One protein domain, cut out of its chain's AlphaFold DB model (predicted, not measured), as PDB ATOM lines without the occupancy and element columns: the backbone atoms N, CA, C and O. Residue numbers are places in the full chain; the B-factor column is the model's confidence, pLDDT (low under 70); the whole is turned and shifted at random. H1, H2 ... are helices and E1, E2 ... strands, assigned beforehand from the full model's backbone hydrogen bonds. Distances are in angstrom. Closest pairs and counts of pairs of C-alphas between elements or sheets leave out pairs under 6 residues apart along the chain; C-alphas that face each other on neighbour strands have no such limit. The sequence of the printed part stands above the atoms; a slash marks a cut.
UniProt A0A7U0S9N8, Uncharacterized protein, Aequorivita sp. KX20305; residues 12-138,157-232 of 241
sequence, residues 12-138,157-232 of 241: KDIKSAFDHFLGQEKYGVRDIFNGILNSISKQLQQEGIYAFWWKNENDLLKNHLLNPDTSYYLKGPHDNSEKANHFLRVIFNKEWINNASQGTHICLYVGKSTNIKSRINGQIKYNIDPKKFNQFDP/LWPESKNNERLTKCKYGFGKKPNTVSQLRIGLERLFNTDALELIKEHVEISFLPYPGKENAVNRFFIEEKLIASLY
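AT A GLANCE: This is residues 12 to 138 and 157 to 232 of the 241 residues of an uncharacterized protein of Aequorivita sp. KX20305 (UniProt A0A7U0S9N8). A strongly twisted sheet of three strands, E4, E1 and E5, has helices on both faces: the long H11 and the shorter H1 cover one face, while H6 packs on the other with H9 next to it. At one end of the longest axis lie a small hairpin, E2 and E3, and the short helices H7 and H8, and residues 129 to 137 stick out from the body. The 203 printed residues hold eleven named helices and five named strands in the order H1 H2 H3 E1 H4 E2 E3 H5 E4 H6 H7 H8 H9 H10 E5 H11; both sheets are antiparallel, the larger ordered E4 E1 E5, and the class is mixed. The whole is compact, with a radius of gyration of the C-alphas of 18.2 A and spans of 51 by 38 by 37 A.

HOW THE PARTS SIT: H1, residues 12 to 22, is on the sheet of E4, residues 105 to 113, E1, residues 48 to 55, and E5, residues 204 to 210. Its height over the sheet is 10.8 A, over E5, and it runs along the strands, but only just, at 27 degrees on the local plane. H1 touches H11, residues 214 to 231, at a steep tilt of 56 degrees, the same way; the closest C-alphas, of Ile 14 and Ile 223, are 5.7 A apart. H11 is on the same face at a height of 8.2 A over the sheet, over E4 and E1, along the strands at 19 degrees to E4 on the local plane. H2, residues 29 to 33, touches H10, residues 197 to 203, with the C-alphas of Arg 30 and Lys 201 closest at 4.3 A; H10 stands at the sheet's level. H3, residues 38 to 44, and H6, residues 116 to 124, only just touch, with 3 pairs of C-alphas within 8 A, closest at Leu 44 and Lys 117, 4.9 A. H6 is on the face opposite H11, at a height of 9.2 A over the sheet. Inner strand E1 is antiparallel to E5, with N 51 and O 207 2.9 A apart, and to E4, with N 50 and O 111 2.8 A apart, both within hydrogen-bond range. H4, residues 57 to 66, and H9, residues 180 to 192, only just touch, only at their ends, with 3 pairs of C-alphas within 8 A; the closest, of His 64 and Phe 192, are 7.7 A apart. H9 touches H6 with residues 181 to 185 alone, closest at Gln 123 and Ser 182, 4.2 A between C-alphas, at a steep tilt of 38 degrees. E2, residues 72 to 75, and E3, residues 87 to 90, form an antiparallel hairpin, with N 74 and O 88 2.9 A apart. H5, residues 94 to 100, grazes the larger sheet with residues 97 to 100. H7, residues 159 to 162, and H8, residues 164 to 167, are not on the larger sheet. Every O i to N i+4 pair is within hydrogen-bond range in H2, H5, H6 and H10, against 5 of 7 in H1, 1 of 3 in H3, with 2 of 4 O i to N i+3 pairs, 4 of 6 in H4, 7 of 9 in H9 and 12 of 14 in H11; H7 and H8 are too short for such a pair.

IN THESE COORDINATES: H1 begins at C-alpha 12, (75.335, -47.252, 116.878), and is 16.2 A long. E1 is 22.3 A long and E4, which bends by 60 degrees at residue 108, 22.1 A. H9 is 19.5 A and E5 19.8 A long. H11, 25.4 A, ends at C-alpha 231, (73.594, -58.990, 131.894).

THE WHOLE: The farthest C-alphas, of Ser 39 and Ser 81, are 55.5 A apart. Residues 139 to 156 are not printed, with 13.7 A between C-alphas 138 and 157. The links E2 to E3 and H8 to H9 are long. The mean pLDDT of the printed part is 79.2, and residues 78 to 85, 125 to 138 and 157 to 182 are under 70.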
ATOM      1  N   LYS A  12      73.954 -47.300 116.385       90.38
ATOM      2  CA  LYS A  12      75.335 -47.252 116.878       90.38
ATOM      3  C   LYS A  12      75.367 -47.133 118.402       90.38
ATOM      4  O   LYS A  12      76.134 -47.852 119.047       90.38
ATOM      5  N   ASP A  13      74.509 -46.290 118.965       86.88
ATOM      6  CA  ASP A  13      74.414 -46.107 120.411       86.88
ATOM      7  C   ASP A  13      73.868 -47.374 121.071       86.88
ATOM      8  O   ASP A  13      74.479 -47.862 122.011       86.88
ATOM      9  N   ILE A  14      72.830 -48.013 120.512       89.62
ATOM     10  CA  ILE A  14      72.345 -49.313 121.017       89.62
ATOM     11  C   ILE A  14      73.454 -50.375 120.979       89.62
ATOM     12  O   ILE A  14      73.617 -51.159 121.918       89.62
ATOM     13  N   LYS A  15      74.231 -50.437 119.891       90.31
ATOM     14  CA  LYS A  15      75.308 -51.423 119.730       90.31
ATOM     15  C   LYS A  15      76.419 -51.230 120.760       90.31
ATOM     16  O   LYS A  15      76.762 -52.206 121.418       90.31
ATOM     17  N   SER A  16      76.882 -49.996 120.941       91.81
ATOM     18  CA  SER A  16      77.972 -49.643 121.866       91.81
ATOM     19  C   SER A  16      77.537 -49.469 123.325       91.81
ATOM     20  O   SER A  16      78.384 -49.450 124.213       91.81
ATOM     21  N   ALA A  17      76.231 -49.372 123.603       89.75
ATOM     22  CA  ALA A  17      75.726 -49.083 124.941       89.75
ATOM     23  C   ALA A  17      76.186 -50.086 125.999       89.75
ATOM     24  O   ALA A  17      76.429 -49.672 127.124       89.75
ATOM     25  N   PHE A  18      76.319 -51.370 125.659       92.62
ATOM     26  CA  PHE A  18      76.789 -52.387 126.602       92.62
ATOM     27  C   PHE A  18      78.218 -52.090 127.073       92.62
ATOM     28  O   PHE A  18      78.445 -51.944 128.271       92.62
ATOM     29  N   ASP A  19      79.148 -51.889 126.138       94.00
ATOM     30  CA  ASP A  19      80.552 -51.598 126.449       94.00
ATOM     31  C   ASP A  19      80.695 -50.263 127.186       94.00
ATOM     32  O   ASP A  19      81.383 -50.172 128.203       94.00
ATOM     33  N   HIS A  20      79.977 -49.229 126.730       93.88
ATOM     34  CA  HIS A  20      79.944 -47.937 127.416       93.88
ATOM     35  C   HIS A  20      79.403 -48.057 128.841       93.88
ATOM     36  O   HIS A  20      79.909 -47.379 129.734       93.88
ATOM     37  N   PHE A  21      78.382 -48.892 129.052       94.62
ATOM     38  CA  PHE A  21      77.773 -49.115 130.357       94.62
ATOM     39  C   PHE A  21      78.710 -49.881 131.295       94.62
ATOM     40  O   PHE A  21      78.831 -49.515 132.464       94.62
ATOM     41  N   LEU A  22      79.405 -50.907 130.796       93.56
ATOM     42  CA  LEU A  22      80.401 -51.651 131.571       93.56
ATOM     43  C   LEU A  22      81.616 -50.798 131.945       93.56
ATOM     44  O   LEU A  22      82.175 -50.990 133.023       93.56
ATOM     45  N   GLY A  23      81.982 -49.842 131.089       93.94
ATOM     46  CA  GLY A  23      83.033 -48.862 131.360       93.94
ATOM     47  C   GLY A  23      82.647 -47.765 132.359       93.94
ATOM     48  O   GLY A  23      83.502 -46.956 132.709       93.94
ATOM     49  N   GLN A  24      81.389 -47.704 132.816       94.88
ATOM     50  CA  GLN A  24      80.987 -46.729 133.831       94.88
ATOM     51  C   GLN A  24      81.535 -47.099 135.208       94.88
ATOM     52  O   GLN A  24      81.537 -48.266 135.618       94.88
ATOM     53  N   GLU A  25      81.921 -46.067 135.951       94.44
ATOM     54  CA  GLU A  25      82.257 -46.187 137.363       94.44
ATOM     55  C   GLU A  25      81.054 -46.715 138.162       94.44
ATOM     56  O   GLU A  25      79.889 -46.419 137.864       94.44
ATOM     57  N   LYS A  26      81.356 -47.534 139.169       95.19
ATOM     58  CA  LYS A  26      80.384 -48.068 140.118       95.19
ATOM     59  C   LYS A  26      80.546 -47.328 141.436       95.19
ATOM     60  O   LYS A  26      81.653 -47.179 141.935       95.19
ATOM     61  N   TYR A  27      79.431 -46.874 141.992       93.94
ATOM     62  CA  TYR A  27      79.398 -46.076 143.210       93.94
ATOM     63  C   TYR A  27      78.696 -46.841 144.324       93.94
ATOM     64  O   TYR A  27      77.592 -47.354 144.121       93.94
ATOM     65  N   GLY A  28      79.296 -46.875 145.513       93.31
ATOM     66  CA  GLY A  28      78.698 -47.482 146.697       93.31
ATOM     67  C   GLY A  28      77.344 -46.865 147.035       93.31
ATOM     68  O   GLY A  28      77.209 -45.645 147.164       93.31
ATOM     69  N   VAL A  29      76.324 -47.704 147.233       90.94
ATOM     70  CA  VAL A  29      75.001 -47.212 147.639       90.94
ATOM     71  C   VAL A  29      75.067 -46.518 149.004       90.94
ATOM     72  O   VAL A  29      74.386 -45.510 149.200       90.94
ATOM     73  N   ARG A  30      75.924 -46.982 149.924       89.38
ATOM     74  CA  ARG A  30      76.197 -46.307 151.207       89.38
ATOM     75  C   ARG A  30      76.655 -44.863 151.022       89.38
ATOM     76  O   ARG A  30      76.139 -43.979 151.702       89.38
ATOM     77  N   ASP A  31      77.561 -44.608 150.086       89.25
ATOM     78  CA  ASP A  31      78.128 -43.272 149.883       89.25
ATOM     79  C   ASP A  31      77.108 -42.310 149.272       89.25
ATOM     80  O   ASP A  31      77.027 -41.141 149.659       89.25
ATOM     81  N   ILE A  32      76.263 -42.818 148.370       85.06
ATOM     82  CA  ILE A  32      75.122 -42.069 147.829       85.06
ATOM     83  C   ILE A  32      74.113 -41.765 148.940       85.06
ATOM     84  O   ILE A  32      73.640 -40.634 149.050       85.06
ATOM     85  N   PHE A  33      73.788 -42.763 149.767       82.25
ATOM     86  CA  PHE A  33      72.831 -42.632 150.864       82.25
ATOM     87  C   PHE A  33      73.290 -41.602 151.903       82.25
ATOM     88  O   PHE A  33      72.494 -40.774 152.344       82.25
ATOM     89  N   ASN A  34      74.579 -41.608 152.242       82.69
ATOM     90  CA  ASN A  34      75.187 -40.680 153.195       82.69
ATOM     91  C   ASN A  34      75.470 -39.289 152.599       82.69
ATOM     92  O   ASN A  34      75.945 -38.406 153.309       82.69
ATOM     93  N   GLY A  35      75.199 -39.074 151.305       80.19
ATOM     94  CA  GLY A  35      75.450 -37.797 150.636       80.19
ATOM     95  C   GLY A  35      76.935 -37.459 150.475       80.19
ATOM     96  O   GLY A  35      77.276 -36.291 150.309       80.19
ATOM     97  N   ILE A  36      77.818 -38.459 150.516       81.69
ATOM     98  CA  ILE A  36      79.272 -38.278 150.401       81.69
ATOM     99  C   ILE A  36      79.645 -37.896 148.959       81.69
ATOM    100  O   ILE A  36      80.511 -37.054 148.724       81.69
ATOM    101  N   LEU A  37      78.934 -38.447 147.971       77.69
ATOM    102  CA  LEU A  37      79.226 -38.261 146.546       77.69
ATOM    103  C   LEU A  37      78.542 -37.014 145.959       77.69
ATOM    104  O   LEU A  37      77.695 -37.085 145.063       77.69
ATOM    105  N   ASN A  38      78.929 -35.836 146.450       74.56
ATOM    106  CA  ASN A  38      78.411 -34.560 145.943       74.56
ATOM    107  C   ASN A  38      78.762 -34.316 144.464       74.56
ATOM    108  O   ASN A  38      77.972 -33.703 143.740       74.56
ATOM    109  N   SER A  39      79.903 -34.835 144.004       78.00
ATOM    110  CA  SER A  39      80.400 -34.691 142.628       78.00
ATOM    111  C   SER A  39      79.460 -35.293 141.580       78.00
ATOM    112  O   SER A  39      79.276 -34.704 140.514       78.00
ATOM    113  N   ILE A  40      78.794 -36.411 141.891       83.31
ATOM    114  CA  ILE A  40      77.909 -37.116 140.944       83.31
ATOM    115  C   ILE A  40      76.432 -36.743 141.099       83.31
ATOM    116  O   ILE A  40      75.603 -37.144 140.285       83.31
ATOM    117  N   SER A  41      76.074 -35.947 142.113       80.88
ATOM    118  CA  SER A  41      74.677 -35.603 142.428       80.88
ATOM    119  C   SER A  41      73.932 -34.999 141.229       80.88
ATOM    120  O   SER A  41      72.775 -35.345 140.988       80.88
ATOM    121  N   LYS A  42      74.607 -34.158 140.429       82.88
ATOM    122  CA  LYS A  42      74.047 -33.594 139.187       82.88
ATOM    123  C   LYS A  42      73.826 -34.651 138.108       82.88
ATOM    124  O   LYS A  42      72.839 -34.579 137.387       82.88
ATOM    125  N   GLN A  43      74.727 -35.623 137.984       83.31
ATOM    126  CA  GLN A  43      74.609 -36.690 136.990       83.31
ATOM    127  C   GLN A  43      73.466 -37.649 137.348       83.31
ATOM    128  O   GLN A  43      72.661 -38.002 136.493       83.31
ATOM    129  N   LEU A  44      73.303 -37.961 138.637       85.31
ATOM    130  CA  LEU A  44      72.184 -38.769 139.129       85.31
ATOM    131  C   LEU A  44      70.818 -38.089 138.935       85.31
ATOM    132  O   LEU A  44      69.789 -38.755 138.970       85.31
ATOM    133  N   GLN A  45      70.756 -36.773 138.739       87.00
ATOM    134  CA  GLN A  45      69.493 -36.083 138.446       87.00
ATOM    135  C   GLN A  45      69.068 -36.188 136.975       87.00
ATOM    136  O   GLN A  45      67.977 -35.732 136.642       87.00
ATOM    137  N   GLN A  46      69.893 -36.785 136.112       90.69
ATOM    138  CA  GLN A  46      69.618 -36.899 134.682       90.69
ATOM    139  C   GLN A  46      68.752 -38.118 134.341       90.69
ATOM    140  O   GLN A  46      68.596 -39.060 135.128       90.69
ATOM    141  N   GLU A  47      68.201 -38.083 133.127       93.62
ATOM    142  CA  GLU A  47      67.570 -39.233 132.489       93.62
ATOM    143  C   GLU A  47      68.646 -40.206 132.001       93.62
ATOM    144  O   GLU A  47      69.709 -39.789 131.539       93.62
ATOM    145  N   GLY A  48      68.380 -41.505 132.070       94.81
ATOM    146  CA  GLY A  48      69.354 -42.500 131.646       94.81
ATOM    147  C   GLY A  48      69.002 -43.919 132.053       94.81
ATOM    148  O   GLY A  48      67.864 -44.225 132.427       94.81
ATOM    149  N   ILE A  49      70.019 -44.767 131.960       95.56
ATOM    150  CA  ILE A  49      69.989 -46.180 132.331       95.56
ATOM    151  C   ILE A  49      70.843 -46.373 133.571       95.56
ATOM    152  O   ILE A  49      71.846 -45.686 133.739       95.56
ATOM    153  N   TYR A  50      70.457 -47.287 134.447       95.69
ATOM    154  CA  TYR A  50      71.198 -47.600 135.659       95.69
ATOM    155  C   TYR A  50      71.155 -49.096 135.945       95.69
ATOM    156  O   TYR A  50      70.234 -49.793 135.515       95.69
ATOM    157  N   ALA A  51      72.136 -49.577 136.702       96.50
ATOM    158  CA  ALA A  51      72.171 -50.949 137.166       96.50
ATOM    159  C   ALA A  51      72.696 -51.031 138.593       96.50
ATOM    160  O   ALA A  51      73.633 -50.322 138.956       96.50
ATOM    161  N   PHE A  52      72.092 -51.918 139.374       96.62
ATOM    162  CA  PHE A  52      72.574 -52.304 140.686       96.62
ATOM    163  C   PHE A  52      73.434 -53.552 140.575       96.62
ATOM    164  O   PHE A  52      73.054 -54.532 139.930       96.62
ATOM    165  N   TRP A  53      74.568 -53.512 141.255       97.75
ATOM    166  CA  TRP A  53      75.584 -54.546 141.240       97.75
ATOM    167  C   TRP A  53      75.831 -55.018 142.660       97.75
ATOM    168  O   TRP A  53      76.080 -54.203 143.540       97.75
ATOM    169  N   TRP A  54      75.793 -56.323 142.883       97.88
ATOM    170  CA  TRP A  54      76.287 -56.915 144.113       97.88
ATOM    171  C   TRP A  54      77.807 -57.051 144.030       97.88
ATOM    172  O   TRP A  54      78.306 -57.722 143.126       97.88
ATOM    173  N   LYS A  55      78.541 -56.463 144.972       96.25
ATOM    174  CA  LYS A  55      79.965 -56.728 145.183       96.25
ATOM    175  C   LYS A  55      80.107 -58.152 145.700       96.25
ATOM    176  O   LYS A  55      79.719 -58.444 146.831       96.25
ATOM    177  N   ASN A  56      80.631 -59.053 144.880       85.06
ATOM    178  CA  ASN A  56      80.754 -60.465 145.225       85.06
ATOM    179  C   ASN A  56      81.961 -60.727 146.141       85.06
ATOM    180  O   ASN A  56      82.809 -61.573 145.870       85.06
ATOM    181  N   GLU A  57      82.040 -59.977 147.238       79.69
ATOM    182  CA  GLU A  57      82.999 -60.200 148.309       79.69
ATOM    183  C   GLU A  57      82.596 -61.494 149.042       79.69
ATOM    184  O   GLU A  57      81.479 -61.617 149.549       79.69
ATOM    185  N   ASN A  58      83.500 -62.479 149.066       80.81
ATOM    186  CA  ASN A  58      83.336 -63.774 149.748       80.81
ATOM    187  C   ASN A  58      82.216 -64.688 149.216       80.81
ATOM    188  O   ASN A  58      81.705 -65.525 149.960       80.81
ATOM    189  N   ASP A  59      81.815 -64.542 147.950       91.62
ATOM    190  CA  ASP A  59      80.788 -65.383 147.313       91.62
ATOM    191  C   ASP A  59      79.432 -65.421 148.056       91.62
ATOM    192  O   ASP A  59      78.626 -66.324 147.830       91.62
ATOM    193  N   LEU A  60      79.136 -64.439 148.922       92.75
ATOM    194  CA  LEU A  60      77.954 -64.461 149.796       92.75
ATOM    195  C   LEU A  60      76.649 -64.647 149.006       92.75
ATOM    196  O   LEU A  60      75.888 -65.578 149.269       92.75
ATOM    197  N   LEU A  61      76.407 -63.795 148.004       94.75
ATOM    198  CA  LEU A  61      75.207 -63.891 147.171       94.75
ATOM    199  C   LEU A  61      75.205 -65.169 146.333       94.75
ATOM    200  O   LEU A  61      74.167 -65.804 146.198       94.75
ATOM    201  N   LYS A  62      76.353 -65.567 145.782       95.00
ATOM    202  CA  LYS A  62      76.464 -66.776 144.960       95.00
ATOM    203  C   LYS A  62      76.114 -68.032 145.755       95.00
ATOM    204  O   LYS A  62      75.320 -68.845 145.287       95.00
ATOM    205  N   ASN A  63      76.663 -68.162 146.959       93.94
ATOM    206  CA  ASN A  63      76.368 -69.261 147.874       93.94
ATOM    207  C   ASN A  63      74.891 -69.265 148.264       93.94
ATOM    208  O   ASN A  63      74.265 -70.322 148.283       93.94
ATOM    209  N   HIS A  64      74.317 -68.083 148.503       92.38
ATOM    210  CA  HIS A  64      72.896 -67.951 148.796       92.38
ATOM    211  C   HIS A  64      72.021 -68.375 147.609       92.38
ATOM    212  O   HIS A  64      71.119 -69.185 147.770       92.38
ATOM    213  N   LEU A  65      72.300 -67.905 146.392       93.31
ATOM    214  CA  LEU A  65      71.522 -68.250 145.194       93.31
ATOM    215  C   LEU A  65      71.596 -69.744 144.845       93.31
ATOM    216  O   LEU A  65      70.600 -70.310 144.403       93.31
ATOM    217  N   LEU A  66      72.753 -70.380 145.052       94.06
ATOM    218  CA  LEU A  66      72.952 -71.810 144.791       94.06
ATOM    219  C   LEU A  66      72.431 -72.719 145.911       94.06
ATOM    220  O   LEU A  66      72.415 -73.937 145.731       94.06
ATOM    221  N   ASN A  67      72.026 -72.162 147.054       89.06
ATOM    222  CA  ASN A  67      71.465 -72.945 148.144       89.06
ATOM    223  C   ASN A  67      70.091 -73.518 147.727       89.06
ATOM    224  O   ASN A  67      69.175 -72.742 147.430       89.06
ATOM    225  N   PRO A  68      69.898 -74.853 147.743       82.06
ATOM    226  CA  PRO A  68      68.618 -75.488 147.433       82.06
ATOM    227  C   PRO A  68      67.466 -75.109 148.363       82.06
ATOM    228  O   PRO A  68      66.326 -75.408 148.023       82.06
ATOM    229  N   ASP A  69      67.726 -74.466 149.500       79.62
ATOM    230  CA  ASP A  69      66.705 -73.957 150.423       79.62
ATOM    231  C   ASP A  69      66.304 -72.505 150.126       79.62
ATOM    232  O   ASP A  69      65.296 -72.006 150.644       79.62
ATOM    233  N   THR A  70      67.035 -71.822 149.239       79.75
ATOM    234  CA  THR A  70      66.701 -70.457 148.838       79.75
ATOM    235  C   THR A  70      65.328 -70.422 148.186       79.75
ATOM    236  O   THR A  70      64.991 -71.169 147.259       79.75
ATOM    237  N   SER A  71      64.496 -69.553 148.745       72.69
ATOM    238  CA  SER A  71      63.062 -69.503 148.513       72.69
ATOM    239  C   SER A  71      62.709 -68.221 147.770       72.69
ATOM    240  O   SER A  71      62.216 -67.262 148.352       72.69
ATOM    241  N   TYR A  72      62.965 -68.210 146.461       80.81
ATOM    242  CA  TYR A  72      62.550 -67.130 145.569       80.81
ATOM    243  C   TYR A  72      61.439 -67.631 144.650       80.81
ATOM    244  O   TYR A  72      61.620 -68.630 143.955       80.81
ATOM    245  N   TYR A  73      60.288 -66.958 144.646       78.44
ATOM    246  CA  TYR A  73      59.185 -67.316 143.757       78.44
ATOM    247  C   TYR A  73      58.662 -66.103 143.000       78.44
ATOM    248  O   TYR A  73      58.680 -64.969 143.489       78.44
ATOM    249  N   LEU A  74      58.164 -66.382 141.804       77.12
ATOM    250  CA  LEU A  74      57.501 -65.440 140.923       77.12
ATOM    251  C   LEU A  74      56.016 -65.751 140.870       77.12
ATOM    252  O   LEU A  74      55.606 -66.895 141.057       77.12
ATOM    253  N   LYS A  75      55.217 -64.732 140.574       73.50
ATOM    254  CA  LYS A  75      53.808 -64.936 140.265       73.50
ATOM    255  C   LYS A  75      53.707 -65.456 138.830       73.50
ATOM    256  O   LYS A  75      54.096 -64.755 137.904       73.50
ATOM    257  N   GLY A  76      53.229 -66.681 138.680       71.62
ATOM    258  CA  GLY A  76      52.877 -67.293 137.410       71.62
ATOM    259  C   GLY A  76      51.516 -66.817 136.887       71.62
ATOM    260  O   GLY A  76      50.818 -66.050 137.563       71.62
ATOM    261  N   PRO A  77      51.120 -67.275 135.690       70.88
ATOM    262  CA  PRO A  77      49.801 -66.995 135.145       70.88
ATOM    263  C   PRO A  77      48.699 -67.514 136.078       70.88
ATOM    264  O   PRO A  77      48.817 -68.579 136.693       70.88
ATOM    265  N   HIS A  78      47.617 -66.741 136.174       65.50
ATOM    266  CA  HIS A  78      46.398 -67.186 136.841       65.50
ATOM    267  C   HIS A  78      45.774 -68.311 136.017       65.50
ATOM    268  O   HIS A  78      45.358 -68.103 134.880       65.50
ATOM    269  N   ASP A  79      45.729 -69.500 136.595       62.00
ATOM    270  CA  ASP A  79      44.869 -70.582 136.140       62.00
ATOM    271  C   ASP A  79      43.537 -70.458 136.895       62.00
ATOM    272  O   ASP A  79      43.505 -70.393 138.118       62.00
ATOM    273  N   ASN A  80      42.421 -70.387 136.174       59.03
ATOM    274  CA  ASN A  80      41.095 -70.293 136.791       59.03
ATOM    275  C   ASN A  80      40.666 -71.608 137.468       59.03
ATOM    276  O   ASN A  80      39.563 -71.689 138.007       59.03
ATOM    277  N   SER A  81      41.503 -72.650 137.435       57.72
ATOM    278  CA  SER A  81      41.311 -73.831 138.260       57.72
ATOM    279  C   SER A  81      41.626 -73.504 139.730       57.72
ATOM    280  O   SER A  81      42.726 -73.084 140.076       57.72
ATOM    281  N   GLU A  82      40.671 -73.739 140.636       54.38
ATOM    282  CA  GLU A  82      40.789 -73.517 142.096       54.38
ATOM    283  C   GLU A  82      41.927 -74.316 142.785       54.38
ATOM    284  O   GLU A  82      42.021 -74.355 144.011       54.38
ATOM    285  N   LYS A  83      42.782 -75.006 142.018       50.00
ATOM    286  CA  LYS A  83      43.768 -75.984 142.491       50.00
ATOM    287  C   LYS A  83      45.222 -75.629 142.171       50.00
ATOM    288  O   LYS A  83      46.111 -76.325 142.661       50.00
ATOM    289  N   ALA A  84      45.501 -74.597 141.377       49.69
ATOM    290  CA  ALA A  84      46.867 -74.316 140.943       49.69
ATOM    291  C   ALA A  84      47.567 -73.288 141.845       49.69
ATOM    292  O   ALA A  84      47.149 -72.144 141.981       49.69
ATOM    293  N   ASN A  85      48.690 -73.696 142.434       56.62
ATOM    294  CA  ASN A  85      49.636 -72.803 143.097       56.62
ATOM    295  C   ASN A  85      50.217 -71.855 142.020       56.62
ATOM    296  O   ASN A  85      51.060 -72.275 141.230       56.62
ATOM    297  N   HIS A  86      49.756 -70.599 141.930       70.62
ATOM    298  CA  HIS A  86      50.194 -69.627 140.902       70.62
ATOM    299  C   HIS A  86      51.618 -69.099 141.129       70.62
ATOM    300  O   HIS A  86      51.947 -67.996 140.695       70.62
ATOM    301  N   PHE A  87      52.465 -69.837 141.842       71.56
ATOM    302  CA  PHE A  87      53.814 -69.416 142.173       71.56
ATOM    303  C   PHE A  87      54.838 -70.348 141.552       71.56
ATOM    304  O   PHE A  87      54.856 -71.556 141.778       71.56
ATOM    305  N   LEU A  88      55.735 -69.747 140.783       77.06
ATOM    306  CA  LEU A  88      56.842 -70.435 140.147       77.06
ATOM    307  C   LEU A  88      58.070 -70.251 141.022       77.06
ATOM    308  O   LEU A  88      58.570 -69.135 141.173       77.06
ATOM    309  N   ARG A  89      58.551 -71.343 141.618       81.94
ATOM    310  CA  ARG A  89      59.826 -71.327 142.331       81.94
ATOM    311  C   ARG A  89      60.955 -71.128 141.327       81.94
ATOM    312  O   ARG A  89      61.078 -71.897 140.378       81.94
ATOM    313  N   VAL A  90      61.801 -70.137 141.569       85.69
ATOM    314  CA  VAL A  90      63.015 -69.918 140.786       85.69
ATOM    315  C   VAL A  90      64.144 -70.715 141.417       85.69
ATOM    316  O   VAL A  90      64.429 -70.576 142.607       85.69
ATOM    317  N   ILE A  91      64.785 -71.550 140.606       88.88
ATOM    318  CA  ILE A  91      66.005 -72.265 140.967       88.88
ATOM    319  C   ILE A  91      67.137 -71.615 140.182       88.88
ATOM    320  O   ILE A  91      67.185 -71.714 138.956       88.88
ATOM    321  N   PHE A  92      68.037 -70.933 140.883       91.56
ATOM    322  CA  PHE A  92      69.211 -70.340 140.256       91.56
ATOM    323  C   PHE A  92      70.270 -71.417 140.032       91.56
ATOM    324  O   PHE A  92      70.559 -72.225 140.913       91.56
ATOM    325  N   ASN A  93      70.867 -71.423 138.844       93.81
ATOM    326  CA  ASN A  93      71.959 -72.325 138.505       93.81
ATOM    327  C   ASN A  93      73.271 -71.544 138.328       93.81
ATOM    328  O   ASN A  93      73.294 -70.312 138.267       93.81
ATOM    329  N   LYS A  94      74.389 -72.272 138.249       96.00
ATOM    330  CA  LYS A  94      75.719 -71.663 138.092       96.00
ATOM    331  C   LYS A  94      75.847 -70.873 136.791       96.00
ATOM    332  O   LYS A  94      76.511 -69.847 136.783       96.00
ATOM    333  N   GLU A  95      75.221 -71.341 135.716       96.00
ATOM    334  CA  GLU A  95      75.284 -70.698 134.403       96.00
ATOM    335  C   GLU A  95      74.649 -69.305 134.418       96.00
ATOM    336  O   GLU A  95      75.274 -68.345 133.973       96.00
ATOM    337  N   TRP A  96      73.460 -69.163 135.005       94.56
ATOM    338  CA  TRP A  96      72.811 -67.868 135.175       94.56
ATOM    339  C   TRP A  96      73.698 -66.933 135.994       94.56
ATOM    340  O   TRP A  96      74.007 -65.834 135.548       94.56
ATOM    341  N   ILE A  97      74.179 -67.380 137.157       95.50
ATOM    342  CA  ILE A  97      75.017 -66.538 138.018       95.50
ATOM    343  C   ILE A  97      76.295 -66.106 137.286       95.50
ATOM    344  O   ILE A  97      76.685 -64.946 137.390       95.50
ATOM    345  N   ASN A  98      76.919 -66.998 136.512       95.94
ATOM    346  CA  ASN A  98      78.101 -66.671 135.714       95.94
ATOM    347  C   ASN A  98      77.792 -65.617 134.641       95.94
ATOM    348  O   ASN A  98      78.550 -64.663 134.512       95.94
ATOM    349  N   ASN A  99      76.671 -65.740 133.925       96.44
ATOM    350  CA  ASN A  99      76.247 -64.745 132.934       96.44
ATOM    351  C   ASN A  99      75.864 -63.400 133.575       96.44
ATOM    352  O   ASN A  99      76.099 -62.341 132.996       96.44
ATOM    353  N   ALA A 100      75.326 -63.433 134.796       96.81
ATOM    354  CA  ALA A 100      75.055 -62.233 135.579       96.81
ATOM    355  C   ALA A 100      76.323 -61.589 136.157       96.81
ATOM    356  O   ALA A 100      76.279 -60.447 136.617       96.81
ATOM    357  N   SER A 101      77.454 -62.297 136.156       96.38
ATOM    358  CA  SER A 101      78.702 -61.827 136.753       96.38
ATOM    359  C   SER A 101      79.535 -61.017 135.761       96.38
ATOM    360  O   SER A 101      79.744 -61.421 134.622       96.38
ATOM    361  N   GLN A 102      80.057 -59.879 136.212       95.06
ATOM    362  CA  GLN A 102      80.980 -59.010 135.487       95.06
ATOM    363  C   GLN A 102      82.163 -58.689 136.405       95.06
ATOM    364  O   GLN A 102      82.064 -57.851 137.303       95.06
ATOM    365  N   GLY A 103      83.279 -59.395 136.213       92.44
ATOM    366  CA  GLY A 103      84.426 -59.318 137.119       92.44
ATOM    367  C   GLY A 103      84.051 -59.761 138.536       92.44
ATOM    368  O   GLY A 103      83.584 -60.877 138.743       92.44
ATOM    369  N   THR A 104      84.240 -58.878 139.515       93.31
ATOM    370  CA  THR A 104      83.919 -59.114 140.934       93.31
ATOM    371  C   THR A 104      82.476 -58.765 141.304       93.31
ATOM    372  O   THR A 104      82.137 -58.714 142.487       93.31
ATOM    373  N   HIS A 105      81.619 -58.487 140.323       97.00
ATOM    374  CA  HIS A 105      80.265 -57.989 140.548       97.00
ATOM    375  C   HIS A 105      79.218 -58.909 139.937       97.00
ATOM    376  O   HIS A 105      79.444 -59.467 138.872       97.00
ATOM    377  N   ILE A 106      78.052 -59.018 140.567       97.69
ATOM    378  CA  ILE A 106      76.883 -59.720 140.016       97.69
ATOM    379  C   ILE A 106      75.801 -58.684 139.717       97.69
ATOM    380  O   ILE A 106      75.440 -57.887 140.585       97.69
ATOM    381  N   CYS A 107      75.274 -58.671 138.496       97.69
ATOM    382  CA  CYS A 107      74.195 -57.778 138.105       97.69
ATOM    383  C   CYS A 107      72.902 -58.178 138.827       97.69
ATOM    384  O   CYS A 107      72.374 -59.276 138.643       97.69
ATOM    385  N   LEU A 108      72.380 -57.287 139.665       96.25
ATOM    386  CA  LEU A 108      71.136 -57.517 140.392       96.25
ATOM    387  C   LEU A 108      69.944 -57.013 139.604       96.25
ATOM    388  O   LEU A 108      68.929 -57.694 139.517       96.25
ATOM    389  N   TYR A 109      70.050 -55.796 139.082       95.31
ATOM    390  CA  TYR A 109      68.927 -55.130 138.453       95.31
ATOM    391  C   TYR A 109      69.395 -54.091 137.443       95.31
ATOM    392  O   TYR A 109      70.324 -53.348 137.734       95.31
ATOM    393  N   VAL A 110      68.699 -53.971 136.319       95.25
ATOM    394  CA  VAL A 110      68.853 -52.929 135.303       95.25
ATOM    395  C   VAL A 110      67.523 -52.199 135.150       95.25
ATOM    396  O   VAL A 110      66.459 -52.823 135.108       95.25
ATOM    397  N   GLY A 111      67.579 -50.872 135.052       93.62
ATOM    398  CA  GLY A 111      66.400 -50.062 134.781       93.62
ATOM    399  C   GLY A 111      66.693 -48.747 134.069       93.62
ATOM    400  O   GLY A 111      67.829 -48.280 134.010       93.62
ATOM    401  N   LYS A 112      65.633 -48.108 133.575       93.38
ATOM    402  CA  LYS A 112      65.652 -46.736 133.045       93.38
ATOM    403  C   LYS A 112      64.917 -45.748 133.954       93.38
ATOM    404  O   LYS A 112      63.974 -46.110 134.658       93.38
ATOM    405  N   SER A 113      65.328 -44.482 133.946       92.50
ATOM    406  CA  SER A 113      64.653 -43.414 134.696       92.50
ATOM    407  C   SER A 113      64.824 -42.052 134.026       92.50
ATOM    408  O   SER A 113      65.794 -41.825 133.310       92.50
ATOM    409  N   THR A 114      63.900 -41.130 134.292       91.00
ATOM    410  CA  THR A 114      64.066 -39.694 134.003       91.00
ATOM    411  C   THR A 114      64.746 -38.938 135.147       91.00
ATOM    412  O   THR A 114      65.127 -37.784 135.005       91.00
ATOM    413  N   ASN A 115      64.894 -39.589 136.299       89.75
ATOM    414  CA  ASN A 115      65.636 -39.083 137.442       89.75
ATOM    415  C   ASN A 115      66.215 -40.279 138.199       89.75
ATOM    416  O   ASN A 115      65.506 -40.977 138.939       89.75
ATOM    417  N   ILE A 116      67.488 -40.571 137.957       86.12
ATOM    418  CA  ILE A 116      68.163 -41.735 138.537       86.12
ATOM    419  C   ILE A 116      68.194 -41.627 140.072       86.12
ATOM    420  O   ILE A 116      67.842 -42.582 140.752       86.12
ATOM    421  N   LYS A 117      68.469 -40.450 140.646       86.12
ATOM    422  CA  LYS A 117      68.514 -40.207 142.101       86.12
ATOM    423  C   LYS A 117      67.191 -40.548 142.783       86.12
ATOM    424  O   LYS A 117      67.170 -41.227 143.807       86.12
ATOM    425  N   SER A 118      66.080 -40.073 142.222       83.50
ATOM    426  CA  SER A 118      64.735 -40.370 142.721       83.50
ATOM    427  C   SER A 118      64.457 -41.871 142.673       83.50
ATOM    428  O   SER A 118      63.962 -42.450 143.641       83.50
ATOM    429  N   ARG A 119      64.864 -42.523 141.579       84.19
ATOM    430  CA  ARG A 119      64.692 -43.961 141.391       84.19
ATOM    431  C   ARG A 119      65.519 -44.778 142.381       84.19
ATOM    432  O   ARG A 119      64.957 -45.669 143.001       84.19
ATOM    433  N   ILE A 120      66.790 -44.439 142.592       79.75
ATOM    434  CA  ILE A 120      67.656 -45.063 143.605       79.75
ATOM    435  C   ILE A 120      67.026 -44.948 144.986       79.75
ATOM    436  O   ILE A 120      66.851 -45.944 145.679       79.75
ATOM    437  N   ASN A 121      66.619 -43.735 145.365       81.56
ATOM    438  CA  ASN A 121      65.971 -43.503 146.647       81.56
ATOM    439  C   ASN A 121      64.711 -44.352 146.802       81.56
ATOM    440  O   ASN A 121      64.485 -44.913 147.864       81.56
ATOM    441  N   GLY A 122      63.906 -44.472 145.751       77.19
ATOM    442  CA  GLY A 122      62.725 -45.323 145.762       77.19
ATOM    443  C   GLY A 122      63.031 -46.821 145.908       77.19
ATOM    444  O   GLY A 122      62.246 -47.541 146.516       77.19
ATOM    445  N   GLN A 123      64.183 -47.269 145.407       77.62
ATOM    446  CA  GLN A 123      64.633 -48.661 145.506       77.62
ATOM    447  C   GLN A 123      65.191 -49.002 146.890       77.62
ATOM    448  O   GLN A 123      65.220 -50.175 147.241       77.62
ATOM    449  N   ILE A 124      65.616 -48.003 147.670       74.69
ATOM    450  CA  ILE A 124      66.255 -48.179 148.988       74.69
ATOM    451  C   ILE A 124      65.309 -47.815 150.141       74.69
ATOM    452  O   ILE A 124      65.389 -48.402 151.220       74.69
ATOM    453  N   LYS A 125      64.420 -46.833 149.952       66.62
ATOM    454  CA  LYS A 125      63.526 -46.352 151.011       66.62
ATOM    455  C   LYS A 125      62.493 -47.412 151.382       66.62
ATOM    456  O   LYS A 125      61.881 -48.041 150.521       66.62
ATOM    457  N   TYR A 126      62.233 -47.525 152.682       55.06
ATOM    458  CA  TYR A 126      61.010 -48.152 153.152       55.06
ATOM    459  C   TYR A 126      59.816 -47.337 152.666       55.06
ATOM    460  O   TYR A 126      59.778 -46.118 152.836       55.06
ATOM    461  N   ASN A 127      58.808 -48.017 152.133       45.53
ATOM    462  CA  ASN A 127      57.508 -47.390 151.910       45.53
ATOM    463  C   ASN A 127      56.704 -47.238 153.219       45.53
ATOM    464  O   ASN A 127      55.620 -46.663 153.195       45.53
ATOM    465  N   ILE A 128      57.228 -47.724 154.356       43.41
ATOM    466  CA  ILE A 128      56.572 -47.718 155.669       43.41
ATOM    467  C   ILE A 128      57.595 -47.360 156.759       43.41
ATOM    468  O   ILE A 128      58.656 -47.970 156.835       43.41
ATOM    469  N   ASP A 129      57.284 -46.374 157.602       40.38
ATOM    470  CA  ASP A 129      58.109 -45.987 158.755       40.38
ATOM    471  C   ASP A 129      58.032 -47.065 159.859       40.38
ATOM    472  O   ASP A 129      56.962 -47.237 160.458       40.38
ATOM    473  N   PRO A 130      59.135 -47.773 160.173       41.22
ATOM    474  CA  PRO A 130      59.139 -48.841 161.172       41.22
ATOM    475  C   PRO A 130      58.927 -48.340 162.609       41.22
ATOM    476  O   PRO A 130      58.672 -49.152 163.489       41.22
ATOM    477  N   LYS A 131      59.022 -47.027 162.877       39.19
ATOM    478  CA  LYS A 131      58.722 -46.447 164.199       39.19
ATOM    479  C   LYS A 131      57.246 -46.088 164.377       39.19
ATOM    480  O   LYS A 131      56.795 -45.945 165.508       39.19
ATOM    481  N   LYS A 132      56.493 -45.935 163.281       41.66
ATOM    482  CA  LYS A 132      55.039 -45.692 163.311       41.66
ATOM    483  C   LYS A 132      54.211 -46.975 163.335       41.66
ATOM    484  O   LYS A 132      53.049 -46.926 163.725       41.66
ATOM    485  N   PHE A 133      54.791 -48.101 162.933       44.28
ATOM    486  CA  PHE A 133      54.176 -49.416 163.059       44.28
ATOM    487  C   PHE A 133      54.742 -50.112 164.293       44.28
ATOM    488  O   PHE A 133      55.949 -50.304 164.395       44.28
ATOM    489  N   ASN A 134      53.875 -50.463 165.249       39.03
ATOM    490  CA  ASN A 134      54.251 -51.249 166.423       39.03
ATOM    491  C   ASN A 134      55.134 -52.439 166.012       39.03
ATOM    492  O   ASN A 134      54.802 -53.166 165.077       39.03
ATOM    493  N   GLN A 135      56.236 -52.628 166.741       39.97
ATOM    494  CA  GLN A 135      57.369 -53.534 166.481       39.97
ATOM    495  C   GLN A 135      57.055 -55.041 166.336       39.97
ATOM    496  O   GLN A 135      57.976 -55.853 166.313       39.97
ATOM    497  N   PHE A 136      55.792 -55.440 166.198       37.66
ATOM    498  CA  PHE A 136      55.364 -56.837 166.120       37.66
ATOM    499  C   PHE A 136      54.451 -57.164 164.935       37.66
ATOM    500  O   PHE A 136      53.949 -58.281 164.865       37.66
ATOM    501  N   ASP A 137      54.248 -56.248 163.985       39.88
ATOM    502  CA  ASP A 137      53.467 -56.561 162.786       39.88
ATOM    503  C   ASP A 137      54.391 -57.073 161.656       39.88
ATOM    504  O   ASP A 137      55.170 -56.292 161.103       39.88
ATOM    505  N   PRO A 138      54.357 -58.373 161.293       37.38
ATOM    506  CA  PRO A 138      55.202 -58.946 160.240       37.38
ATOM    507  C   PRO A 138      54.868 -58.417 158.835       37.38
ATOM    508  O   PRO A 138      55.511 -58.800 157.859       37.38
ATOM    509  N   LEU A 157      44.148 -60.834 150.640       36.91
ATOM    510  CA  LEU A 157      45.288 -61.599 151.121       36.91
ATOM    511  C   LEU A 157      45.372 -62.896 150.316       36.91
ATOM    512  O   LEU A 157      44.378 -63.582 150.084       36.91
ATOM    513  N   TRP A 158      46.576 -63.226 149.859       44.44
ATOM    514  CA  TRP A 158      46.805 -64.373 148.984       44.44
ATOM    515  C   TRP A 158      46.314 -65.672 149.648       44.44
ATOM    516  O   TRP A 158      46.573 -65.861 150.835       44.44
ATOM    517  N   PRO A 159      45.664 -66.606 148.937       38.31
ATOM    518  CA  PRO A 159      45.122 -67.834 149.535       38.31
ATOM    519  C   PRO A 159      46.147 -68.643 150.348       38.31
ATOM    520  O   PRO A 159      45.801 -69.274 151.336       38.31
ATOM    521  N   GLU A 160      47.429 -68.560 149.993       41.75
ATOM    522  CA  GLU A 160      48.537 -69.247 150.672       41.75
ATOM    523  C   GLU A 160      49.132 -68.465 151.851       41.75
ATOM    524  O   GLU A 160      49.820 -69.048 152.686       41.75
ATOM    525  N   SER A 161      48.791 -67.179 151.988       38.72
ATOM    526  CA  SER A 161      48.943 -66.442 153.250       38.72
ATOM    527  C   SER A 161      47.954 -66.923 154.329       38.72
ATOM    528  O   SER A 161      48.023 -66.495 155.474       38.72
ATOM    529  N   LYS A 162      47.068 -67.871 153.988       41.94
ATOM    530  CA  LYS A 162      46.235 -68.616 154.942       41.94
ATOM    531  C   LYS A 162      46.909 -69.904 155.435       41.94
ATOM    532  O   LYS A 162      46.400 -70.538 156.352       41.94
ATOM    533  N   ASN A 163      48.046 -70.301 154.846       43.22
ATOM    534  CA  ASN A 163      48.827 -71.449 155.299       43.22
ATOM    535  C   ASN A 163      49.965 -70.977 156.221       43.22
ATOM    536  O   ASN A 163      51.046 -70.576 155.774       43.22
ATOM    537  N   ASN A 164      49.694 -70.997 157.527       42.75
ATOM    538  CA  ASN A 164      50.552 -70.428 158.571       42.75
ATOM    539  C   ASN A 164      51.989 -70.990 158.581       42.75
ATOM    540  O   ASN A 164      52.920 -70.285 158.971       42.75
ATOM    541  N   GLU A 165      52.221 -72.215 158.106       44.56
ATOM    542  CA  GLU A 165      53.551 -72.849 158.114       44.56
ATOM    543  C   GLU A 165      54.554 -72.247 157.109       44.56
ATOM    544  O   GLU A 165      55.765 -72.309 157.331       44.56
ATOM    545  N   ARG A 166      54.087 -71.644 156.004       41.72
ATOM    546  CA  ARG A 166      54.965 -70.966 155.025       41.72
ATOM    547  C   ARG A 166      55.256 -69.517 155.413       41.72
ATOM    548  O   ARG A 166      56.393 -69.064 155.277       41.72
ATOM    549  N   LEU A 167      54.258 -68.798 155.928       41.19
ATOM    550  CA  LEU A 167      54.420 -67.411 156.386       41.19
ATOM    551  C   LEU A 167      55.321 -67.292 157.617       41.19
ATOM    552  O   LEU A 167      56.085 -66.339 157.724       41.19
ATOM    553  N   THR A 168      55.273 -68.276 158.515       41.41
ATOM    554  CA  THR A 168      56.161 -68.326 159.689       41.41
ATOM    555  C   THR A 168      57.634 -68.471 159.311       41.41
ATOM    556  O   THR A 168      58.496 -68.044 160.075       41.41
ATOM    557  N   LYS A 169      57.942 -69.010 158.121       47.03
ATOM    558  CA  LYS A 169      59.317 -69.134 157.616       47.03
ATOM    559  C   LYS A 169      59.777 -67.924 156.803       47.03
ATOM    560  O   LYS A 169      60.957 -67.600 156.872       47.03
ATOM    561  N   CYS A 170      58.895 -67.235 156.072       50.84
ATOM    562  CA  CYS A 170      59.259 -66.104 155.207       50.84
ATOM    563  C   CYS A 170      58.654 -64.771 155.676       50.84
ATOM    564  O   CYS A 170      57.587 -64.365 155.209       50.84
ATOM    565  N   LYS A 171      59.383 -64.042 156.532       53.50
ATOM    566  CA  LYS A 171      58.984 -62.727 157.068       53.50
ATOM    567  C   LYS A 171      58.750 -61.678 155.969       53.50
ATOM    568  O   LYS A 171      57.905 -60.805 156.127       53.50
ATOM    569  N   TYR A 172      59.460 -61.783 154.844       56.12
ATOM    570  CA  TYR A 172      59.367 -60.850 153.710       56.12
ATOM    571  C   TYR A 172      58.650 -61.461 152.488       56.12
ATOM    572  O   TYR A 172      58.901 -61.076 151.343       56.12
ATOM    573  N   GLY A 173      57.761 -62.431 152.738       53.72
ATOM    574  CA  GLY A 173      56.967 -63.138 151.730       53.72
ATOM    575  C   GLY A 173      55.941 -62.277 150.973       53.72
ATOM    576  O   GLY A 173      55.924 -61.051 151.059       53.72
ATOM    577  N   PHE A 174      55.098 -62.939 150.172       53.50
ATOM    578  CA  PHE A 174      54.162 -62.344 149.205       53.50
ATOM    579  C   PHE A 174      53.099 -61.436 149.842       53.50
ATOM    580  O   PHE A 174      51.958 -61.834 150.047       53.50
ATOM    581  N   GLY A 175      53.457 -60.182 150.107       48.81
ATOM    582  CA  GLY A 175      52.509 -59.094 150.313       48.81
ATOM    583  C   GLY A 175      52.266 -58.276 149.039       48.81
ATOM    584  O   GLY A 175      52.842 -58.531 147.975       48.81
ATOM    585  N   LYS A 176      51.394 -57.266 149.124       41.97
ATOM    586  CA  LYS A 176      51.058 -56.369 148.007       41.97
ATOM    587  C   LYS A 176      52.286 -55.589 147.533       41.97
ATOM    588  O   LYS A 176      52.681 -54.664 148.228       41.97
ATOM    589  N   LYS A 177      52.854 -55.935 146.362       43.88
ATOM    590  CA  LYS A 177      53.977 -55.236 145.685       43.88
ATOM    591  C   LYS A 177      53.886 -53.725 145.952       43.88
ATOM    592  O   LYS A 177      53.066 -53.076 145.296       43.88
ATOM    593  N   PRO A 178      54.700 -53.136 146.861       46.47
ATOM    594  CA  PRO A 178      54.981 -51.729 146.745       46.47
ATOM    595  C   PRO A 178      55.499 -51.591 145.325       46.47
ATOM    596  O   PRO A 178      56.276 -52.430 144.876       46.47
ATOM    597  N   ASN A 179      54.899 -50.665 144.592       50.97
ATOM    598  CA  ASN A 179      55.181 -50.293 143.208       50.97
ATOM    599  C   ASN A 179      56.564 -50.720 142.644       50.97
ATOM    600  O   ASN A 179      57.563 -50.882 143.342       50.97
ATOM    601  N   THR A 180      56.672 -50.805 141.313       52.09
ATOM    602  CA  THR A 180      57.912 -51.128 140.557       52.09
ATOM    603  C   THR A 180      59.174 -50.357 140.981       52.09
ATOM    604  O   THR A 180      60.273 -50.675 140.539       52.09
ATOM    605  N   VAL A 181      59.028 -49.335 141.819       56.34
ATOM    606  CA  VAL A 181      60.047 -48.514 142.463       56.34
ATOM    607  C   VAL A 181      60.902 -49.257 143.496       56.34
ATOM    608  O   VAL A 181      61.991 -48.773 143.750       56.34
ATOM    609  N   SER A 182      60.503 -50.423 144.019       66.00
ATOM    610  CA  SER A 182      61.232 -51.119 145.107       66.00
ATOM    611  C   SER A 182      61.712 -52.546 144.781       66.00
ATOM    612  O   SER A 182      61.980 -53.343 145.678       66.00
ATOM    613  N   GLN A 183      61.847 -52.876 143.491       80.00
ATOM    614  CA  GLN A 183      62.240 -54.211 143.008       80.00
ATOM    615  C   GLN A 183      63.577 -54.726 143.572       80.00
ATOM    616  O   GLN A 183      63.648 -55.901 143.917       80.00
ATOM    617  N   LEU A 184      64.601 -53.875 143.714       88.69
ATOM    618  CA  LEU A 184      65.891 -54.262 144.296       88.69
ATOM    619  C   LEU A 184      65.720 -54.713 145.750       88.69
ATOM    620  O   LEU A 184      66.065 -55.842 146.093       88.69
ATOM    621  N   ARG A 185      65.181 -53.830 146.601       86.00
ATOM    622  CA  ARG A 185      65.034 -54.088 148.037       86.00
ATOM    623  C   ARG A 185      64.111 -55.262 148.298       86.00
ATOM    624  O   ARG A 185      64.535 -56.188 148.969       86.00
ATOM    625  N   ILE A 186      62.927 -55.282 147.688       80.75
ATOM    626  CA  ILE A 186      62.007 -56.422 147.800       80.75
ATOM    627  C   ILE A 186      62.681 -57.713 147.334       80.75
ATOM    628  O   ILE A 186      62.502 -58.761 147.947       80.75
ATOM    629  N   GLY A 187      63.427 -57.657 146.228       86.75
ATOM    630  CA  GLY A 187      64.125 -58.815 145.688       86.75
ATOM    631  C   GLY A 187      65.129 -59.390 146.682       86.75
ATOM    632  O   GLY A 187      65.088 -60.585 146.963       86.75
ATOM    633  N   LEU A 188      65.972 -58.536 147.267       89.50
ATOM    634  CA  LEU A 188      66.950 -58.932 148.281       89.50
ATOM    635  C   LEU A 188      66.295 -59.366 149.596       89.50
ATOM    636  O   LEU A 188      66.716 -60.363 150.172       89.50
ATOM    637  N   GLU A 189      65.238 -58.685 150.039       85.75
ATOM    638  CA  GLU A 189      64.463 -59.086 151.217       85.75
ATOM    639  C   GLU A 189      63.852 -60.475 151.036       85.75
ATOM    640  O   GLU A 189      63.862 -61.273 151.963       85.75
ATOM    641  N   ARG A 190      63.355 -60.801 149.837       82.19
ATOM    642  CA  ARG A 190      62.830 -62.136 149.520       82.19
ATOM    643  C   ARG A 190      63.926 -63.183 149.433       82.19
ATOM    644  O   ARG A 190      63.737 -64.281 149.939       82.19
ATOM    645  N   LEU A 191      65.052 -62.849 148.800       86.88
ATOM    646  CA  LEU A 191      66.192 -63.754 148.696       86.88
ATOM    647  C   LEU A 191      66.717 -64.108 150.087       86.88
ATOM    648  O   LEU A 191      66.704 -65.277 150.453       86.88
ATOM    649  N   PHE A 192      67.131 -63.112 150.869       86.06
ATOM    650  CA  PHE A 192      67.773 -63.308 152.173       86.06
ATOM    651  C   PHE A 192      66.789 -63.464 153.336       86.06
ATOM    652  O   PHE A 192      67.208 -63.761 154.453       86.06
ATOM    653  N   ASN A 193      65.491 -63.262 153.095       79.31
ATOM    654  CA  ASN A 193      64.438 -63.315 154.106       79.31
ATOM    655  C   ASN A 193      64.726 -62.434 155.337       79.31
ATOM    656  O   ASN A 193      64.430 -62.786 156.479       79.31
ATOM    657  N   THR A 194      65.319 -61.271 155.097       80.50
ATOM    658  CA  THR A 194      65.711 -60.306 156.124       80.50
ATOM    659  C   THR A 194      65.524 -58.891 155.599       80.50
ATOM    660  O   THR A 194      65.358 -58.688 154.397       80.50
ATOM    661  N   ASP A 195      65.575 -57.905 156.488       82.12
ATOM    662  CA  ASP A 195      65.630 -56.519 156.059       82.12
ATOM    663  C   ASP A 195      66.906 -56.272 155.245       82.12
ATOM    664  O   ASP A 195      68.016 -56.509 155.721       82.12
ATOM    665  N   ALA A 196      66.750 -55.794 154.012       87.19
ATOM    666  CA  ALA A 196      67.868 -55.664 153.089       87.19
ATOM    667  C   ALA A 196      68.549 -54.287 153.106       87.19
ATOM    668  O   ALA A 196      69.440 -54.073 152.290       87.19
ATOM    669  N   LEU A 197      68.163 -53.330 153.961       85.19
ATOM    670  CA  LEU A 197      68.719 -51.973 153.872       85.19
ATOM    671  C   LEU A 197      70.233 -51.948 154.121       85.19
ATOM    672  O   LEU A 197      70.970 -51.359 153.328       85.19
ATOM    673  N   GLU A 198      70.701 -52.578 155.197       87.00
ATOM    674  CA  GLU A 198      72.137 -52.614 155.495       87.00
ATOM    675  C   GLU A 198      72.894 -53.490 154.490       87.00
ATOM    676  O   GLU A 198      73.929 -53.058 153.989       87.00
ATOM    677  N   LEU A 199      72.308 -54.618 154.060       90.88
ATOM    678  CA  LEU A 199      72.855 -55.435 152.966       90.88
ATOM    679  C   LEU A 199      73.064 -54.609 151.689       90.88
ATOM    680  O   LEU A 199      74.113 -54.693 151.055       90.88
ATOM    681  N   ILE A 200      72.084 -53.779 151.322       92.06
ATOM    682  CA  ILE A 200      72.169 -52.891 150.160       92.06
ATOM    683  C   ILE A 200      73.290 -51.871 150.344       92.06
ATOM    684  O   ILE A 200      74.095 -51.672 149.439       92.06
ATOM    685  N   LYS A 201      73.370 -51.216 151.505       90.12
ATOM    686  CA  LYS A 201      74.423 -50.229 151.763       90.12
ATOM    687  C   LYS A 201      75.819 -50.856 151.697       90.12
ATOM    688  O   LYS A 201      76.741 -50.206 151.221       90.12
ATOM    689  N   GLU A 202      75.986 -52.076 152.193       93.25
ATOM    690  CA  GLU A 202      77.293 -52.734 152.317       93.25
ATOM    691  C   GLU A 202      77.771 -53.385 151.028       93.25
ATOM    692  O   GLU A 202      78.950 -53.277 150.676       93.25
ATOM    693  N   HIS A 203      76.855 -54.037 150.318       96.00
ATOM    694  CA  HIS A 203      77.204 -54.918 149.213       96.00
ATOM    695  C   HIS A 203      76.734 -54.422 147.855       96.00
ATOM    696  O   HIS A 203      77.137 -55.006 146.856       96.00
ATOM    697  N   VAL A 204      75.910 -53.374 147.772       95.81
ATOM    698  CA  VAL A 204      75.392 -52.903 146.484       95.81
ATOM    699  C   VAL A 204      76.094 -51.630 146.029       95.81
ATOM    700  O   VAL A 204      76.219 -50.644 146.757       95.81
ATOM    701  N   GLU A 205      76.500 -51.650 144.767       95.94
ATOM    702  CA  GLU A 205      76.961 -50.492 144.018       95.94
ATOM    703  C   GLU A 205      76.008 -50.185 142.866       95.94
ATOM    704  O   GLU A 205      75.197 -51.017 142.451       95.94
ATOM    705  N   ILE A 206      76.119 -48.979 142.324       94.38
ATOM    706  CA  ILE A 206      75.361 -48.552 141.158       94.38
ATOM    707  C   ILE A 206      76.275 -47.988 140.080       94.38
ATOM    708  O   ILE A 206      77.139 -47.166 140.365       94.38
ATOM    709  N   SER A 207      76.028 -48.372 138.833       95.50
ATOM    710  CA  SER A 207      76.503 -47.628 137.666       95.50
ATOM    711  C   SER A 207      75.322 -47.029 136.915       95.50
ATOM    712  O   SER A 207      74.187 -47.513 137.001       95.50
ATOM    713  N   PHE A 208      75.574 -45.958 136.174       95.00
ATOM    714  CA  PHE A 208      74.559 -45.327 135.347       95.00
ATOM    715  C   PHE A 208      75.168 -44.735 134.082       95.00
ATOM    716  O   PHE A 208      76.316 -44.309 134.070       95.00
ATOM    717  N   LEU A 209      74.365 -44.687 133.026       93.50
ATOM    718  CA  LEU A 209      74.721 -44.132 131.732       93.50
ATOM    719  C   LEU A 209      73.694 -43.051 131.368       93.50
ATOM    720  O   LEU A 209      72.533 -43.385 131.082       93.50
ATOM    721  N   PRO A 210      74.078 -41.763 131.421       91.94
ATOM    722  CA  PRO A 210      73.180 -40.665 131.096       91.94
ATOM    723  C   PRO A 210      72.736 -40.705 129.631       91.94
ATOM    724  O   PRO A 210      73.549 -40.846 128.724       91.94
ATOM    725  N   TYR A 211      71.438 -40.528 129.414       91.56
ATOM    726  CA  TYR A 211      70.810 -40.313 128.110       91.56
ATOM    727  C   TYR A 211      69.744 -39.228 128.288       91.56
ATOM    728  O   TYR A 211      68.554 -39.555 128.347       91.56
ATOM    729  N   PRO A 212      70.147 -37.956 128.465       90.12
ATOM    730  CA  PRO A 212      69.216 -36.869 128.727       90.12
ATOM    731  C   PRO A 212      68.312 -36.596 127.519       90.12
ATOM    732  O   PRO A 212      68.648 -36.923 126.381       90.12
ATOM    733  N   GLY A 213      67.170 -35.966 127.787       89.19
ATOM    734  CA  GLY A 213      66.254 -35.496 126.755       89.19
ATOM    735  C   GLY A 213      65.211 -36.534 126.336       89.19
ATOM    736  O   GLY A 213      65.457 -37.743 126.264       89.19
ATOM    737  N   LYS A 214      64.007 -36.043 126.043       89.25
ATOM    738  CA  LYS A 214      62.863 -36.863 125.619       89.25
ATOM    739  C   LYS A 214      63.092 -37.503 124.246       89.25
ATOM    740  O   LYS A 214      62.562 -38.576 123.980       89.25
ATOM    741  N   GLU A 215      63.918 -36.890 123.403       90.00
ATOM    742  CA  GLU A 215      64.348 -37.409 122.104       90.00
ATOM    743  C   GLU A 215      65.091 -38.749 122.213       90.00
ATOM    744  O   GLU A 215      65.047 -39.549 121.282       90.00
ATOM    745  N   ASN A 216      65.704 -39.033 123.370       92.00
ATOM    746  CA  ASN A 216      66.394 -40.288 123.665       92.00
ATOM    747  C   ASN A 216      65.504 -41.336 124.355       92.00
ATOM    748  O   ASN A 216      65.992 -42.406 124.719       92.00
ATOM    749  N   ALA A 217      64.205 -41.073 124.548       90.62
ATOM    750  CA  ALA A 217      63.317 -41.985 125.274       90.62
ATOM    751  C   ALA A 217      63.279 -43.396 124.665       90.62
ATOM    752  O   ALA A 217      63.275 -44.384 125.400       90.62
ATOM    753  N   VAL A 218      63.312 -43.490 123.332       91.31
ATOM    754  CA  VAL A 218      63.325 -44.781 122.628       91.31
ATOM    755  C   VAL A 218      64.686 -45.462 122.739       91.31
ATOM    756  O   VAL A 218      64.719 -46.652 123.034       91.31
ATOM    757  N   ASN A 219      65.804 -44.732 122.623       93.12
ATOM    758  CA  ASN A 219      67.123 -45.317 122.895       93.12
ATOM    759  C   ASN A 219      67.181 -45.906 124.304       93.12
ATOM    760  O   ASN A 219      67.607 -47.044 124.466       93.12
ATOM    761  N   ARG A 220      66.685 -45.186 125.320       94.12
ATOM    762  CA  ARG A 220      66.659 -45.701 126.695       94.12
ATOM    763  C   ARG A 220      65.863 -47.000 126.820       94.12
ATOM    764  O   ARG A 220      66.287 -47.896 127.538       94.12
ATOM    765  N   PHE A 221      64.732 -47.110 126.124       93.38
ATOM    766  CA  PHE A 221      63.945 -48.342 126.097       93.38
ATOM    767  C   PHE A 221      64.752 -49.514 125.517       93.38
ATOM    768  O   PHE A 221      64.912 -50.533 126.179       93.38
ATOM    769  N   PHE A 222      65.331 -49.348 124.326       94.56
ATOM    770  CA  PHE A 222      66.090 -50.420 123.673       94.56
ATOM    771  C   PHE A 222      67.396 -50.773 124.395       94.56
ATOM    772  O   PHE A 222      67.782 -51.939 124.425       94.56
ATOM    773  N   ILE A 223      68.081 -49.788 124.982       95.75
ATOM    774  CA  ILE A 223      69.305 -50.027 125.753       95.75
ATOM    775  C   ILE A 223      68.990 -50.813 127.024       95.75
ATOM    776  O   ILE A 223      69.713 -51.755 127.322       95.75
ATOM    777  N   GLU A 224      67.929 -50.461 127.758       95.81
ATOM    778  CA  GLU A 224      67.523 -51.202 128.960       95.81
ATOM    779  C   GLU A 224      67.279 -52.679 128.640       95.81
ATOM    780  O   GLU A 224      67.884 -53.541 129.273       95.81
ATOM    781  N   GLU A 225      66.458 -52.972 127.628       94.31
ATOM    782  CA  GLU A 225      66.147 -54.351 127.235       94.31
ATOM    783  C   GLU A 225      67.399 -55.103 126.765       94.31
ATOM    784  O   GLU A 225      67.633 -56.243 127.168       94.31
ATOM    785  N   LYS A 226      68.278 -54.447 125.996       94.62
ATOM    786  CA  LYS A 226      69.559 -55.042 125.599       94.62
ATOM    787  C   LYS A 226      70.436 -55.372 126.807       94.62
ATOM    788  O   LYS A 226      71.031 -56.448 126.845       94.62
ATOM    789  N   LEU A 227      70.549 -54.461 127.772       96.12
ATOM    790  CA  LEU A 227      71.332 -54.697 128.984       96.12
ATOM    791  C   LEU A 227      70.726 -55.824 129.823       96.12
ATOM    792  O   LEU A 227      71.480 -56.658 130.304       96.12
ATOM    793  N   ILE A 228      69.399 -55.904 129.955       95.44
ATOM    794  CA  ILE A 228      68.732 -57.015 130.654       95.44
ATOM    795  C   ILE A 228      69.062 -58.348 129.976       95.44
ATOM    796  O   ILE A 228      69.499 -59.280 130.648       95.44
ATOM    797  N   ALA A 229      68.933 -58.421 128.649       94.00
ATOM    798  CA  ALA A 229      69.241 -59.628 127.886       94.00
ATOM    799  C   ALA A 229      70.726 -60.023 127.949       94.00
ATOM    800  O   ALA A 229      71.049 -61.202 127.862       94.00
ATOM    801  N   SER A 230      71.629 -59.050 128.095       94.62
ATOM    802  CA  SER A 230      73.080 -59.294 128.078       94.62
ATOM    803  C   SER A 230      73.674 -59.528 129.470       94.62
ATOM    804  O   SER A 230      74.690 -60.203 129.590       94.62
ATOM    805  N   LEU A 231      73.080 -58.950 130.519       95.81
ATOM    806  CA  LEU A 231      73.594 -58.990 131.894       95.81
ATOM    807  C   LEU A 231      72.836 -59.958 132.802       95.81
ATOM    808  O   LEU A 231      73.182 -60.055 133.973       95.81
ATOM    809  N   TYR A 232      71.778 -60.612 132.314       95.38
ATOM    810  CA  TYR A 232      70.985 -61.594 133.063       95.38
ATOM    811  C   TYR A 232      70.658 -61.195 134.524       95.38
ATOM    812  O   TYR A 232      70.825 -62.019 135.430       95.38
TER     813      TYR A 232